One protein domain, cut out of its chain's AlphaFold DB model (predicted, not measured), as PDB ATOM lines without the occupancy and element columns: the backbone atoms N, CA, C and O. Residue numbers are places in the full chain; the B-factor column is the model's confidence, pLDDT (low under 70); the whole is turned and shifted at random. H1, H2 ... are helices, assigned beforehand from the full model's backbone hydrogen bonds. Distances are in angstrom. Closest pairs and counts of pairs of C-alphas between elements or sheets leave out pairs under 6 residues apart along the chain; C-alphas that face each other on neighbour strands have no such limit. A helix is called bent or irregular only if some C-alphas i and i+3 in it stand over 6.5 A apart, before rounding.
ATOM      1  N   ASP A  11       6.969  66.300 -37.760       77.69
ATOM      2  CA  ASP A  11       6.698  66.001 -36.346       77.69
ATOM      3  C   ASP A  11       5.376  65.243 -36.144       77.69
ATOM      4  O   ASP A  11       5.275  64.336 -35.315       77.69
ATOM      5  N   GLU A  12       4.350  65.577 -36.931       83.94
ATOM      6  CA  GLU A  12       3.056  64.898 -36.878       83.94
ATOM      7  C   GLU A  12       3.170  63.484 -37.461       83.94
ATOM      8  O   GLU A  12       2.662  62.528 -36.871       83.94
ATOM      9  N   ALA A  13       3.906  63.331 -38.568       85.06
ATOM     10  CA  ALA A  13       4.208  62.027 -39.151       85.06
ATOM     11  C   ALA A  13       5.013  61.140 -38.185       85.06
ATOM     12  O   ALA A  13       4.680  59.967 -38.013       85.06
ATOM     13  N   GLN A  14       6.021  61.696 -37.505       81.88
ATOM     14  CA  GLN A  14       6.792  60.979 -36.490       81.88
ATOM     15  C   GLN A  14       5.899  60.522 -35.329       81.88
ATOM     16  O   GLN A  14       5.918  59.343 -34.981       81.88
ATOM     17  N   SER A  15       5.061  61.409 -34.780       81.81
ATOM     18  CA  SER A  15       4.127  61.049 -33.705       81.81
ATOM     19  C   SER A  15       3.151  59.944 -34.129       81.81
ATOM     20  O   SER A  15       2.828  59.055 -33.339       81.81
ATOM     21  N   TRP A  16       2.689  59.959 -35.383       86.50
ATOM     22  CA  TRP A  16       1.852  58.891 -35.930       86.50
ATOM     23  C   TRP A  16       2.590  57.560 -36.046       86.50
ATOM     24  O   TRP A  16       2.036  56.536 -35.651       86.50
ATOM     25  N   ILE A  17       3.829  57.558 -36.540       87.06
ATOM     26  CA  ILE A  17       4.658  56.348 -36.613       87.06
ATOM     27  C   ILE A  17       4.899  55.786 -35.208       87.06
ATOM     28  O   ILE A  17       4.708  54.593 -34.989       87.06
ATOM     29  N   GLU A  18       5.244  56.633 -34.239       82.12
ATOM     30  CA  GLU A  18       5.426  56.229 -32.842       82.12
ATOM     31  C   GLU A  18       4.147  55.619 -32.258       82.12
ATOM     32  O   GLU A  18       4.213  54.570 -31.621       82.12
ATOM     33  N   LYS A  19       2.972  56.203 -32.535       82.88
ATOM     34  CA  LYS A  19       1.676  55.623 -32.141       82.88
ATOM     35  C   LYS A  19       1.423  54.274 -32.806       82.88
ATOM     36  O   LYS A  19       0.978  53.353 -32.133       82.88
ATOM     37  N   LEU A  20       1.713  54.128 -34.100       87.19
ATOM     38  CA  LEU A  20       1.564  52.851 -34.805       87.19
ATOM     39  C   LEU A  20       2.500  51.779 -34.239       87.19
ATOM     40  O   LEU A  20       2.085  50.626 -34.122       87.19
ATOM     41  N   ILE A  21       3.719  52.156 -33.840       82.75
ATOM     42  CA  ILE A  21       4.658  51.269 -33.144       82.75
ATOM     43  C   ILE A  21       4.124  50.895 -31.756       82.75
ATOM     44  O   ILE A  21       4.078  49.718 -31.414       82.75
ATOM     45  N   GLN A  22       3.655  51.869 -30.972       76.12
ATOM     46  CA  GLN A  22       3.072  51.633 -29.643       76.12
ATOM     47  C   GLN A  22       1.823  50.742 -29.699       76.12
ATOM     48  O   GLN A  22       1.614  49.914 -28.818       76.12
ATOM     49  N   MET A  23       1.002  50.893 -30.738       80.50
ATOM     50  CA  MET A  23      -0.177  50.062 -30.985       80.50
ATOM     51  C   MET A  23       0.174  48.681 -31.571       80.50
ATOM     52  O   MET A  23      -0.724  47.858 -31.735       80.50
ATOM     53  N   GLY A  24       1.446  48.423 -31.902       76.06
ATOM     54  CA  GLY A  24       1.913  47.158 -32.479       76.06
ATOM     55  C   GLY A  24       1.521  46.938 -33.944       76.06
ATOM     56  O   GLY A  24       1.574  45.811 -34.426       76.06
ATOM     57  N   PHE A  25       1.103  47.988 -34.661       82.25
ATOM     58  CA  PHE A  25       0.828  47.911 -36.101       82.25
ATOM     59  C   PHE A  25       2.108  47.944 -36.927       82.25
ATOM     60  O   PHE A  25       2.168  47.326 -37.990       82.25
ATOM     61  N   TRP A  26       3.096  48.711 -36.470       82.88
ATOM     62  CA  TRP A  26       4.417  48.814 -37.076       82.88
ATOM     63  C   TRP A  26       5.461  48.321 -36.082       82.88
ATOM     64  O   TRP A  26       5.296  48.459 -34.873       82.88
ATOM     65  N   GLU A  27       6.557  47.774 -36.591       77.06
ATOM     66  CA  GLU A  27       7.659  47.301 -35.764       77.06
ATOM     67  C   GLU A  27       8.948  48.029 -36.122       77.06
ATOM     68  O   GLU A  27       9.237  48.309 -37.289       77.06
ATOM     69  N   TRP A  28       9.752  48.310 -35.099       78.12
ATOM     70  CA  TRP A  28      11.120  48.736 -35.324       78.12
ATOM     71  C   TRP A  28      11.977  47.513 -35.640       78.12
ATOM     72  O   TRP A  28      12.176  46.634 -34.794       78.12
ATOM     73  N   ILE A  29      12.531  47.463 -36.849       78.50
ATOM     74  CA  ILE A  29      13.484  46.419 -37.216       78.50
ATOM     75  C   ILE A  29      14.814  46.733 -36.534       78.50
ATOM     76  O   ILE A  29      15.593  47.571 -36.983       78.50
ATOM     77  N   TRP A  30      15.080  46.029 -35.436       76.50
ATOM     78  CA  TRP A  30      16.360  46.138 -34.750       76.50
ATOM     79  C   TRP A  30      17.507  45.607 -35.629       76.50
ATOM     80  O   TRP A  30      17.331  44.583 -36.305       76.50
ATOM     81  N   PRO A  31      18.676  46.277 -35.601       79.25
ATOM     82  CA  PRO A  31      19.869  45.886 -36.360       79.25
ATOM     83  C   PRO A  31      20.469  44.568 -35.861       79.25
ATOM     84  O   PRO A  31      21.081  43.828 -36.621       79.25
ATOM     85  N   GLU A  32      20.253  44.267 -34.584       82.25
ATOM     86  CA  GLU A  32      20.608  43.018 -33.934       82.25
ATOM     87  C   GLU A  32      19.319  42.330 -33.488       82.25
ATOM     88  O   GLU A  32      18.395  42.983 -32.998       82.25
ATOM     89  N   LYS A  33      19.239  41.010 -33.660       79.44
ATOM     90  CA  LYS A  33      18.013  40.263 -33.374       79.44
ATOM     91  C   LYS A  33      17.998  39.588 -32.004       79.44
ATOM     92  O   LYS A  33      16.936  39.154 -31.556       79.44
ATOM     93  N   GLY A  34      19.146  39.522 -31.329       74.44
ATOM     94  CA  GLY A  34      19.221  39.003 -29.965       74.44
ATOM     95  C   GLY A  34      19.200  37.490 -29.865       74.44
ATOM     96  O   GLY A  34      18.911  36.966 -28.798       74.44
ATOM     97  N   LEU A  35      19.483  36.794 -30.966       80.81
ATOM     98  CA  LEU A  35      19.632  35.339 -30.973       80.81
ATOM     99  C   LEU A  35      21.081  34.902 -30.739       80.81
ATOM    100  O   LEU A  35      21.334  33.720 -30.543       80.81
ATOM    101  N   SER A  36      22.041  35.831 -30.743       81.94
ATOM    102  CA  SER A  36      23.438  35.524 -30.438       81.94
ATOM    103  C   SER A  36      23.806  36.000 -29.028       81.94
ATOM    104  O   SER A  36      23.393  37.092 -28.632       81.94
ATOM    105  N   PRO A  37      24.657  35.270 -28.283       76.94
ATOM    106  CA  PRO A  37      25.201  35.759 -27.012       76.94
ATOM    107  C   PRO A  37      25.965  37.091 -27.154       76.94
ATOM    108  O   PRO A  37      26.082  37.868 -26.208       76.94
ATOM    109  N   GLY A  38      26.470  37.382 -28.360       80.62
ATOM    110  CA  GLY A  38      27.204  38.601 -28.703       80.62
ATOM    111  C   GLY A  38      26.342  39.819 -29.053       80.62
ATOM    112  O   GLY A  38      26.911  40.845 -29.431       80.62
ATOM    113  N   TRP A  39      25.013  39.743 -28.926       84.81
ATOM    114  CA  TRP A  39      24.079  40.774 -29.399       84.81
ATOM    115  C   TRP A  39      24.397  42.194 -28.889       84.81
ATOM    116  O   TRP A  39      24.333  43.162 -29.648       84.81
ATOM    117  N   CYS A  40      24.836  42.342 -27.631       86.06
ATOM    118  CA  CYS A  40      25.231  43.645 -27.079       86.06
ATOM    119  C   CYS A  40      26.367  44.299 -27.881       86.06
ATOM    120  O   CYS A  40      26.413  45.518 -28.025       86.06
ATOM    121  N   GLY A  41      27.302  43.493 -28.398       85.75
ATOM    122  CA  GLY A  41      28.401  43.972 -29.230       85.75
ATOM    123  C   GLY A  41      27.913  44.506 -30.576       85.75
ATOM    124  O   GLY A  41      28.340  45.585 -30.980       85.75
ATOM    125  N   GLY A  42      26.987  43.792 -31.223       85.88
ATOM    126  CA  GLY A  42      26.360  44.225 -32.476       85.88
ATOM    127  C   GLY A  42      25.561  45.520 -32.306       85.88
ATOM    128  O   GLY A  42      25.717  46.454 -33.090       85.88
ATOM    129  N   LEU A  43      24.785  45.633 -31.222       88.50
ATOM    130  CA  LEU A  43      24.041  46.856 -30.910       88.50
ATOM    131  C   LEU A  43      24.971  48.047 -30.622       88.50
ATOM    132  O   LEU A  43      24.720  49.150 -31.104       88.50
ATOM    133  N   TYR A  44      26.067  47.832 -29.890       89.19
ATOM    134  CA  TYR A  44      27.070  48.872 -29.641       89.19
ATOM    135  C   TYR A  44      27.711  49.376 -30.941       89.19
ATOM    136  O   TYR A  44      27.815  50.583 -31.150       89.19
ATOM    137  N   GLN A  45      28.090  48.462 -31.842       88.19
ATOM    138  CA  GLN A  45      28.627  48.825 -33.157       88.19
ATOM    139  C   GLN A  45      27.611  49.624 -33.974       88.19
ATOM    140  O   GLN A  45      27.968  50.646 -34.552       88.19
ATOM    141  N   TYR A  46      26.341  49.208 -33.972       88.94
ATOM    142  CA  TYR A  46      25.269  49.938 -34.645       88.94
ATOM    143  C   TYR A  46      25.125  51.379 -34.145       88.94
ATOM    144  O   TYR A  46      25.022  52.293 -34.962       88.94
ATOM    145  N   LEU A  47      25.148  51.597 -32.824       89.75
ATOM    146  CA  LEU A  47      25.069  52.944 -32.246       89.75
ATOM    147  C   LEU A  47      26.226  53.836 -32.716       89.75
ATOM    148  O   LEU A  47      26.019  55.028 -32.917       89.75
ATOM    149  N   GLY A  48      27.407  53.261 -32.963       87.19
ATOM    150  CA  GLY A  48      28.550  53.974 -33.538       87.19
ATOM    151  C   GLY A  48      28.359  54.434 -34.990       87.19
ATOM    152  O   GLY A  48      29.039  55.364 -35.414       87.19
ATOM    153  N   TYR A  49      27.436  53.824 -35.745       88.19
ATOM    154  CA  TYR A  49      27.099  54.230 -37.118       88.19
ATOM    155  C   TYR A  49      25.965  55.258 -37.196       88.19
ATOM    156  O   TYR A  49      25.721  55.818 -38.264       88.19
ATOM    157  N   GLN A  50      25.241  55.493 -36.099       87.62
ATOM    158  CA  GLN A  50      24.165  56.479 -36.077       87.62
ATOM    159  C   GLN A  50      24.730  57.907 -36.028       87.62
ATOM    160  O   GLN A  50      25.816  58.120 -35.483       87.62
ATOM    161  N   PRO A  51      23.998  58.911 -36.547       87.25
ATOM    162  CA  PRO A  51      24.372  60.307 -36.374       87.25
ATOM    163  C   PRO A  51      24.616  60.635 -34.897       87.25
ATOM    164  O   PRO A  51      23.843  60.240 -34.015       87.25
ATOM    165  N   GLY A  52      25.707  61.356 -34.632       83.25
ATOM    166  CA  GLY A  52      26.093  61.742 -33.282       83.25
ATOM    167  C   GLY A  52      25.010  62.599 -32.635       83.25
ATOM    168  O   GLY A  52      24.756  63.720 -33.065       83.25
ATOM    169  N   SER A  53      24.386  62.070 -31.588       88.06
ATOM    170  CA  SER A  53      23.512  62.819 -30.690       88.06
ATOM    171  C   SER A  53      23.933  62.548 -29.249       88.06
ATOM    172  O   SER A  53      24.564  61.523 -28.962       88.06
ATOM    173  N   GLU A  54      23.578  63.445 -28.332       87.12
ATOM    174  CA  GLU A  54      23.808  63.242 -26.897       87.12
ATOM    175  C   GLU A  54      23.189  61.916 -26.430       87.12
ATOM    176  O   GLU A  54      23.848  61.111 -25.774       87.12
ATOM    177  N   ARG A  55      21.969  61.619 -26.896       86.38
ATOM    178  CA  ARG A  55      21.250  60.380 -26.585       86.38
ATOM    179  C   ARG A  55      21.950  59.135 -27.126       86.38
ATOM    180  O   ARG A  55      22.095  58.157 -26.395       86.38
ATOM    181  N   THR A  56      22.412  59.164 -28.379       88.75
ATOM    182  CA  THR A  56      23.165  58.052 -28.991       88.75
ATOM    183  C   THR A  56      24.464  57.794 -28.226       88.75
ATOM    184  O   THR A  56      24.814  56.647 -27.955       88.75
ATOM    185  N   THR A  57      25.158  58.865 -27.832       90.69
ATOM    186  CA  THR A  57      26.432  58.794 -27.105       90.69
ATOM    187  C   THR A  57      26.236  58.227 -25.701       90.69
ATOM    188  O   THR A  57      26.956  57.313 -25.299       90.69
ATOM    189  N   ALA A  58      25.219  58.702 -24.975       91.19
ATOM    190  CA  ALA A  58      24.855  58.188 -23.659       91.19
ATOM    191  C   ALA A  58      24.436  56.708 -23.714       91.19
ATOM    192  O   ALA A  58      24.878  55.912 -22.885       91.19
ATOM    193  N   ALA A  59      23.657  56.315 -24.730       91.94
ATOM    194  CA  ALA A  59      23.266  54.922 -24.943       91.94
ATOM    195  C   ALA A  59      24.483  54.020 -25.210       91.94
ATOM    196  O   ALA A  59      24.599  52.942 -24.624       91.94
ATOM    197  N   ALA A  60      25.414  54.466 -26.059       91.94
ATOM    198  CA  ALA A  60      26.638  53.727 -26.361       91.94
ATOM    199  C   ALA A  60      27.539  53.583 -25.124       91.94
ATOM    200  O   ALA A  60      28.083  52.503 -24.887       91.94
ATOM    201  N   TYR A  61      27.659  54.640 -24.312       92.00
ATOM    202  CA  TYR A  61      28.395  54.610 -23.048       92.00
ATOM    203  C   TYR A  61      27.782  53.609 -22.061       92.00
ATOM    204  O   TYR A  61      28.492  52.727 -21.573       92.00
ATOM    205  N   LEU A  62      26.469  53.690 -21.821       92.94
ATOM    206  CA  LEU A  62      25.758  52.776 -20.924       92.94
ATOM    207  C   LEU A  62      25.928  51.320 -21.370       92.94
ATOM    208  O   LEU A  62      26.259  50.455 -20.561       92.94
ATOM    209  N   LEU A  63      25.749  51.041 -22.664       91.88
ATOM    210  CA  LEU A  63      25.866  49.688 -23.202       91.88
ATOM    211  C   LEU A  63      27.294  49.137 -23.077       91.88
ATOM    212  O   LEU A  63      27.479  47.972 -22.718       91.88
ATOM    213  N   GLN A  64      28.312  49.965 -23.328       91.75
ATOM    214  CA  GLN A  64      29.711  49.575 -23.148       91.75
ATOM    215  C   GLN A  64      30.050  49.328 -21.675       91.75
ATOM    216  O   GLN A  64      30.770  48.371 -21.366       91.75
ATOM    217  N   TRP A  65      29.518  50.149 -20.766       92.56
ATOM    218  CA  TRP A  65      29.670  49.950 -19.330       92.56
ATOM    219  C   TRP A  65      29.031  48.625 -18.899       92.56
ATOM    220  O   TRP A  65      29.730  47.773 -18.358       92.56
ATOM    221  N   LEU A  66      27.763  48.379 -19.254       91.81
ATOM    222  CA  LEU A  66      27.050  47.131 -18.941       91.81
ATOM    223  C   LEU A  66      27.791  45.899 -19.468       91.81
ATOM    224  O   LEU A  66      27.949  44.912 -18.753       91.81
ATOM    225  N   ARG A  67      28.298  45.960 -20.702       90.25
ATOM    226  CA  ARG A  67      29.088  44.882 -21.308       90.25
ATOM    227  C   ARG A  67      30.400  44.632 -20.565       90.25
ATOM    228  O   ARG A  67      30.817  43.482 -20.438       90.25
ATOM    229  N   THR A  68      31.067  45.690 -20.116       90.12
ATOM    230  CA  THR A  68      32.311  45.578 -19.346       90.12
ATOM    231  C   THR A  68      32.025  44.954 -17.986       90.12
ATOM    232  O   THR A  68      32.654  43.958 -17.642       90.12
ATOM    233  N   THR A  69      31.000  45.446 -17.288       91.06
ATOM    234  CA  THR A  69      30.527  44.903 -16.011       91.06
ATOM    235  C   THR A  69      30.172  43.419 -16.132       91.06
ATOM    236  O   THR A  69      30.682  42.612 -15.359       91.06
ATOM    237  N   ALA A  70      29.396  43.031 -17.154       89.38
ATOM    238  CA  ALA A  70      29.040  41.636 -17.443       89.38
ATOM    239  C   ALA A  70      30.265  40.719 -17.596       89.38
ATOM    240  O   ALA A  70      30.258  39.593 -17.116       89.38
ATOM    241  N   ARG A  71      31.336  41.206 -18.235       88.31
ATOM    242  CA  ARG A  71      32.574  40.440 -18.445       88.31
ATOM    243  C   ARG A  71      33.432  40.317 -17.193       88.31
ATOM    244  O   ARG A  71      34.199  39.368 -17.096       88.31
ATOM    245  N   THR A  72      33.357  41.280 -16.278       90.88
ATOM    246  CA  THR A  72      34.213  41.304 -15.085       90.88
ATOM    247  C   THR A  72      33.550  40.697 -13.855       90.88
ATOM    248  O   THR A  72      34.267  40.183 -13.006       90.88
ATOM    249  N   MET A  73      32.215  40.736 -13.747       90.88
ATOM    250  CA  MET A  73      31.480  40.234 -12.574       90.88
ATOM    251  C   MET A  73      31.803  38.781 -12.188       90.88
ATOM    252  O   MET A  73      31.988  38.556 -10.996       90.88
ATOM    253  N   PRO A  74      31.952  37.817 -13.119       89.38
ATOM    254  CA  PRO A  74      32.298  36.437 -12.753       89.38
ATOM    255  C   PRO A  74      33.634  36.283 -12.006       89.38
ATOM    256  O   PRO A  74      33.873  35.265 -11.366       89.38
ATOM    257  N   PHE A  75      34.512  37.289 -12.086       91.12
ATOM    258  CA  PHE A  75      35.835  37.303 -11.454       91.12
ATOM    259  C   PHE A  75      35.892  38.183 -10.196       91.12
ATOM    260  O   PHE A  75      36.979  38.473  -9.698       91.12
ATOM    261  N   GLN A  76      34.745  38.671  -9.720       93.12
ATOM    262  CA  GLN A  76      34.639  39.558  -8.566       93.12
ATOM    263  C   GLN A  76      34.103  38.821  -7.338       93.12
ATOM    264  O   GLN A  76      33.360  37.848  -7.443       93.12
ATOM    265  N   GLU A  77      34.434  39.345  -6.160       94.75
ATOM    266  CA  GLU A  77      33.832  38.907  -4.901       94.75
ATOM    267  C   GLU A  77      32.333  39.232  -4.852       94.75
ATOM    268  O   GLU A  77      31.874  40.223  -5.429       94.75
ATOM    269  N   ALA A  78      31.572  38.430  -4.103       93.12
ATOM    270  CA  ALA A  78      30.112  38.523  -4.045       93.12
ATOM    271  C   ALA A  78      29.600  39.934  -3.688       93.12
ATOM    272  O   ALA A  78      28.631  40.407  -4.280       93.12
ATOM    273  N   GLU A  79      30.265  40.635  -2.764       94.56
ATOM    274  CA  GLU A  79      29.901  42.007  -2.382       94.56
ATOM    275  C   GLU A  79      30.046  42.995  -3.550       94.56
ATOM    276  O   GLU A  79      29.159  43.817  -3.787       94.56
ATOM    277  N   ALA A  80      31.130  42.882  -4.325       94.62
ATOM    278  CA  ALA A  80      31.378  43.734  -5.484       94.62
ATOM    279  C   ALA A  80      30.400  43.437  -6.631       94.62
ATOM    280  O   ALA A  80      29.960  44.363  -7.315       94.62
ATOM    281  N   VAL A  81      30.006  42.171  -6.810       91.62
ATOM    282  CA  VAL A  81      28.960  41.782  -7.770       91.62
ATOM    283  C   VAL A  81      27.628  42.444  -7.413       91.62
ATOM    284  O   VAL A  81      27.008  43.063  -8.278       91.62
ATOM    285  N   VAL A  82      27.210  42.381  -6.144       91.88
ATOM    286  CA  VAL A  82      25.961  43.010  -5.677       91.88
ATOM    287  C   VAL A  82      25.991  44.524  -5.890       91.88
ATOM    288  O   VAL A  82      25.006  45.104  -6.352       91.88
ATOM    289  N   GLU A  83      27.116  45.174  -5.593       93.62
ATOM    290  CA  GLU A  83      27.258  46.616  -5.804       93.62
ATOM    291  C   GLU A  83      27.191  46.986  -7.293       93.62
ATOM    292  O   GLU A  83      26.474  47.910  -7.682       93.62
ATOM    293  N   ASN A  84      27.848  46.212  -8.159       93.19
ATOM    294  CA  ASN A  84      27.792  46.421  -9.604       93.19
ATOM    295  C   ASN A  84      26.388  46.198 -10.182       93.19
ATOM    296  O   ASN A  84      25.957  46.973 -11.038       93.19
ATOM    297  N   GLN A  85      25.639  45.206  -9.693       91.88
ATOM    298  CA  GLN A  85      24.237  44.992 -10.073       91.88
ATOM    299  C   GLN A  85      23.348  46.176  -9.675       91.88
ATOM    300  O   GLN A  85      22.533  46.644 -10.476       91.88
ATOM    301  N   ARG A  86      23.533  46.720  -8.465       92.50
ATOM    302  CA  ARG A  86      22.820  47.927  -8.021       92.50
ATOM    303  C   ARG A  86      23.184  49.135  -8.874       92.50
ATOM    304  O   ARG A  86      22.283  49.843  -9.321       92.50
ATOM    305  N   SER A  87      24.472  49.359  -9.126       93.12
ATOM    306  CA  SER A  87      24.954  50.451  -9.978       93.12
ATOM    307  C   SER A  87      24.384  50.352 -11.396       93.12
ATOM    308  O   SER A  87      23.917  51.351 -11.943       93.12
ATOM    309  N   ALA A  88      24.308  49.139 -11.955       91.88
ATOM    310  CA  ALA A  88      23.680  48.891 -13.250       91.88
ATOM    311  C   ALA A  88      22.208  49.317 -13.264       91.88
ATOM    312  O   ALA A  88      21.795  50.060 -14.155       91.88
ATOM    313  N   GLY A  89      21.438  48.924 -12.244       91.56
ATOM    314  CA  GLY A  89      20.047  49.351 -12.096       91.56
ATOM    315  C   GLY A  89      19.891  50.872 -12.045       91.56
ATOM    316  O   GLY A  89      19.046  51.429 -12.745       91.56
ATOM    317  N   HIS A  90      20.739  51.561 -11.276       92.12
ATOM    318  CA  HIS A  90      20.704  53.023 -11.157       92.12
ATOM    319  C   HIS A  90      21.073  53.740 -12.460       92.12
ATOM    320  O   HIS A  90      20.427  54.730 -12.807       92.12
ATOM    321  N   GLN A  91      22.076  53.251 -13.193       92.56
ATOM    322  CA  GLN A  91      22.495  53.848 -14.464       92.56
ATOM    323  C   GLN A  91      21.440  53.657 -15.557       92.56
ATOM    324  O   GLN A  91      21.123  54.610 -16.266       92.56
ATOM    325  N   ILE A  92      20.844  52.462 -15.652       92.06
ATOM    326  CA  ILE A  92      19.736  52.192 -16.579       92.06
ATOM    327  C   ILE A  92      18.548  53.095 -16.253       92.06
ATOM    328  O   ILE A  92      18.018  53.757 -17.145       92.06
ATOM    329  N   LYS A  93      18.161  53.164 -14.974       92.44
ATOM    330  CA  LYS A  93      17.070  54.024 -14.511       92.44
ATOM    331  C   LYS A  93      17.314  55.488 -14.878       92.44
ATOM    332  O   LYS A  93      16.471  56.088 -15.535       92.44
ATOM    333  N   SER A  94      18.487  56.017 -14.533       93.19
ATOM    334  CA  SER A  94      18.866  57.403 -14.834       93.19
ATOM    335  C   SER A  94      18.795  57.707 -16.333       93.19
ATOM    336  O   SER A  94      18.238  58.727 -16.727       93.19
ATOM    337  N   PHE A  95      19.316  56.812 -17.178       93.31
ATOM    338  CA  PHE A  95      19.300  56.981 -18.634       93.31
ATOM    339  C   PHE A  95      17.877  57.003 -19.217       93.31
ATOM    340  O   PHE A  95      17.571  57.821 -20.091       93.31
ATOM    341  N   LEU A  96      17.000  56.111 -18.743       91.19
ATOM    342  CA  LEU A  96      15.612  56.036 -19.207       91.19
ATOM    343  C   LEU A  96      14.807  57.259 -18.759       91.19
ATOM    344  O   LEU A  96      14.152  57.882 -19.593       91.19
ATOM    345  N   GLU A  97      14.942  57.672 -17.496       91.44
ATOM    346  CA  GLU A  97      14.266  58.857 -16.954       91.44
ATOM    347  C   GLU A  97      14.693  60.143 -17.677       91.44
ATOM    348  O   GLU A  97      13.843  60.947 -18.059       91.44
ATOM    349  N   GLN A  98      15.992  60.309 -17.965       90.50
ATOM    350  CA  GLN A  98      16.505  61.422 -18.780       90.50
ATOM    351  C   GLN A  98      15.952  61.418 -20.211       90.50
ATOM    352  O   GLN A  98      15.835  62.469 -20.837       90.50
ATOM    353  N   SER A  99      15.587  60.242 -20.722       83.25
ATOM    354  CA  SER A  99      14.958  60.077 -22.034       83.25
ATOM    355  C   SER A  99      13.427  60.194 -21.996       83.25
ATOM    356  O   SER A  99      12.791  59.960 -23.024       83.25
ATOM    357  N   GLY A 100      12.826  60.508 -20.840       86.00
ATOM    358  CA  GLY A 100      11.371  60.562 -20.660       86.00
ATOM    359  C   GLY A 100      10.681  59.195 -20.727       86.00
ATOM    360  O   GLY A 100       9.487  59.126 -21.006       86.00
ATOM    361  N   ILE A 101      11.426  58.106 -20.514       85.25
ATOM    362  CA  ILE A 101      10.929  56.728 -20.551       85.25
ATOM    363  C   ILE A 101      10.852  56.199 -19.121       85.25
ATOM    364  O   ILE A 101      11.821  56.275 -18.367       85.25
ATOM    365  N   GLU A 102       9.709  55.625 -18.756       87.81
ATOM    366  CA  GLU A 102       9.569  54.954 -17.467       87.81
ATOM    367  C   GLU A 102      10.450  53.690 -17.433       87.81
ATOM    368  O   GLU A 102      10.371  52.856 -18.344       87.81
ATOM    369  N   PRO A 103      11.318  53.531 -16.419       84.19
ATOM    370  CA  PRO A 103      12.168  52.357 -16.311       84.19
ATOM    371  C   PRO A 103      11.322  51.095 -16.082       84.19
ATOM    372  O   PRO A 103      10.426  51.103 -15.235       84.19
ATOM    373  N   PRO A 104      11.604  49.981 -16.781       82.31
ATOM    374  CA  PRO A 104      10.873  48.745 -16.556       82.31
ATOM    375  C   PRO A 104      11.170  48.196 -15.152       82.31
ATOM    376  O   PRO A 104      12.285  48.320 -14.642       82.31
ATOM    377  N   LEU A 105      10.183  47.534 -14.543       85.12
ATOM    378  CA  LEU A 105      10.311  46.878 -13.236       85.12
ATOM    379  C   LEU A 105      11.112  45.568 -13.350       85.12
ATOM    380  O   LEU A 105      10.566  44.475 -13.209       85.12
ATOM    381  N   ILE A 106      12.409  45.677 -13.637       80.44
ATOM    382  CA  ILE A 106      13.335  44.542 -13.711       80.44
ATOM    383  C   ILE A 106      14.191  44.533 -12.436       80.44
ATOM    384  O   ILE A 106      14.890  45.517 -12.176       80.44
ATOM    385  N   PRO A 107      14.165  43.448 -11.637       86.06
ATOM    386  CA  PRO A 107      15.073  43.297 -10.506       86.06
ATOM    387  C   PRO A 107      16.537  43.384 -10.951       86.06
ATOM    388  O   PRO A 107      16.901  42.872 -12.011       86.06
ATOM    389  N   THR A 108      17.393  44.017 -10.152       84.69
ATOM    390  CA  THR A 108      18.802  44.263 -10.513       84.69
ATOM    391  C   THR A 108      19.592  42.982 -10.779       84.69
ATOM    392  O   THR A 108      20.462  42.947 -11.645       84.69
ATOM    393  N   GLU A 109      19.241  41.907 -10.083       81.38
ATOM    394  CA  GLU A 109      19.789  40.563 -10.233       81.38
ATOM    395  C   GLU A 109      19.440  39.906 -11.578       81.38
ATOM    396  O   GLU A 109      20.111  38.966 -11.989       81.38
ATOM    397  N   HIS A 110      18.422  40.403 -12.291       85.94
ATOM    398  CA  HIS A 110      17.986  39.882 -13.591       85.94
ATOM    399  C   HIS A 110      18.554  40.668 -14.782       85.94
ATOM    400  O   HIS A 110      18.247  40.352 -15.930       85.94
ATOM    401  N   LEU A 111      19.372  41.698 -14.536       86.94
ATOM    402  CA  LEU A 111      19.980  42.512 -15.597       86.94
ATOM    403  C   LEU A 111      21.071  41.767 -16.372       86.94
ATOM    404  O   LEU A 111      21.363  42.112 -17.517       86.94
TER     405      LEU A 111
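Overview. This is residues 11 to 111 of the 489 residues of an uncharacterized protein of Saprospirales bacterium (UniProt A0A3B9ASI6). Three helices, H2, H3 and H4, stand side by side in a row, with the longest, H3, in the middle and the chain reversing its course from each to the next; the short helix H1 is set off by itself at one end of the long axis, joined to the row by a long link without named elements. After H4 the last stretch, residues 99 to 111, folds back along H4, and the free residues 11 to 16 and 19 to 24 stick out at the H1 end. The printed part has 101 residues with four named helices, in the order H1, H2, H3, H4, and no named strand; the class is all helix, with 66 residues in the helices. The whole is loose, with a radius of gyration of the C-alphas of 15.8 A, and elongated, with spans of 51 by 26 by 25 A.

Arrangement. H3, residues 54 to 75, touches two helices. H4, residues 78 to 98, touches it with 9 pairs of C-alphas within 8 A, the closest being those of Met 73 and Val 81, 5.6 A apart. The two run opposite ways at a shallow tilt of 12 degrees, their centres are 10.9 A apart, and they form a helical hairpin. H2, residues 39 to 49, touches H3 with 10 pairs of C-alphas within 8 A, the closest being those of Tyr 44 and Ala 60, 5.9 A apart. H2 and H3 run opposite ways at a shallow tilt of 29 degrees, with centres 11.2 A apart, and they too form a helical hairpin. H2 and H4 are apart. H1, residues 11 to 22, touches no helix and is apart from H2, H3 and H4. In H1, H2 and H4 every O i to N i+4 pair is within hydrogen-bond range, and in H3 16 of 18 are.

Along the chain. H3 has 22 residues, Glu 54 to Phe 75, and measures 32.5 A from first to last C-alpha; it begins at C-alpha 54, at (23.808, 63.242, -26.897). It is irregular, but only just: C-alphas 71 and 74 are 7.0 A apart, against about 5 A in a regular helix, and its line is a rough one. H4 has 21 residues, Ala 78 to Gln 98, over 30.4 A, and ends at C-alpha 98, at (16.505, 61.422, -18.780). H2 has 11 residues, Trp 39 to Tyr 49, over 15.8 A. H1 has 12 residues, Asp 11 to Gln 22, over 16.3 A, and begins at C-alpha 11, at (6.698, 66.001, -36.346).

Size, cuts and confidence. The two C-alphas farthest apart, those of Glu 12 in H1 and Glu 77 between H3 and H4, are 51.4 A apart. The first and last printed C-alphas, of Asp 11 and Leu 111, are 34.0 A apart. Residues 11 to 16, residues 19 to 24, of which 19 to 22 belong to H1, and residues 49 to 54 stand free. Without these stretches the body has 83 residues and spans 46 by 27 by 23 A, with a radius of gyration of 14.1 A. The link from H1 to H2 is long, with 16 residues, 23 to 38, whose C-alphas lie 13 to 23 A from the mean of all C-alphas. The links from H2 to H3 and from H3 to H4 are tight, with 4 and 2 residues. The printed part has no cut. The mean pLDDT of the printed part is 87.1, and no printed residue is under 70.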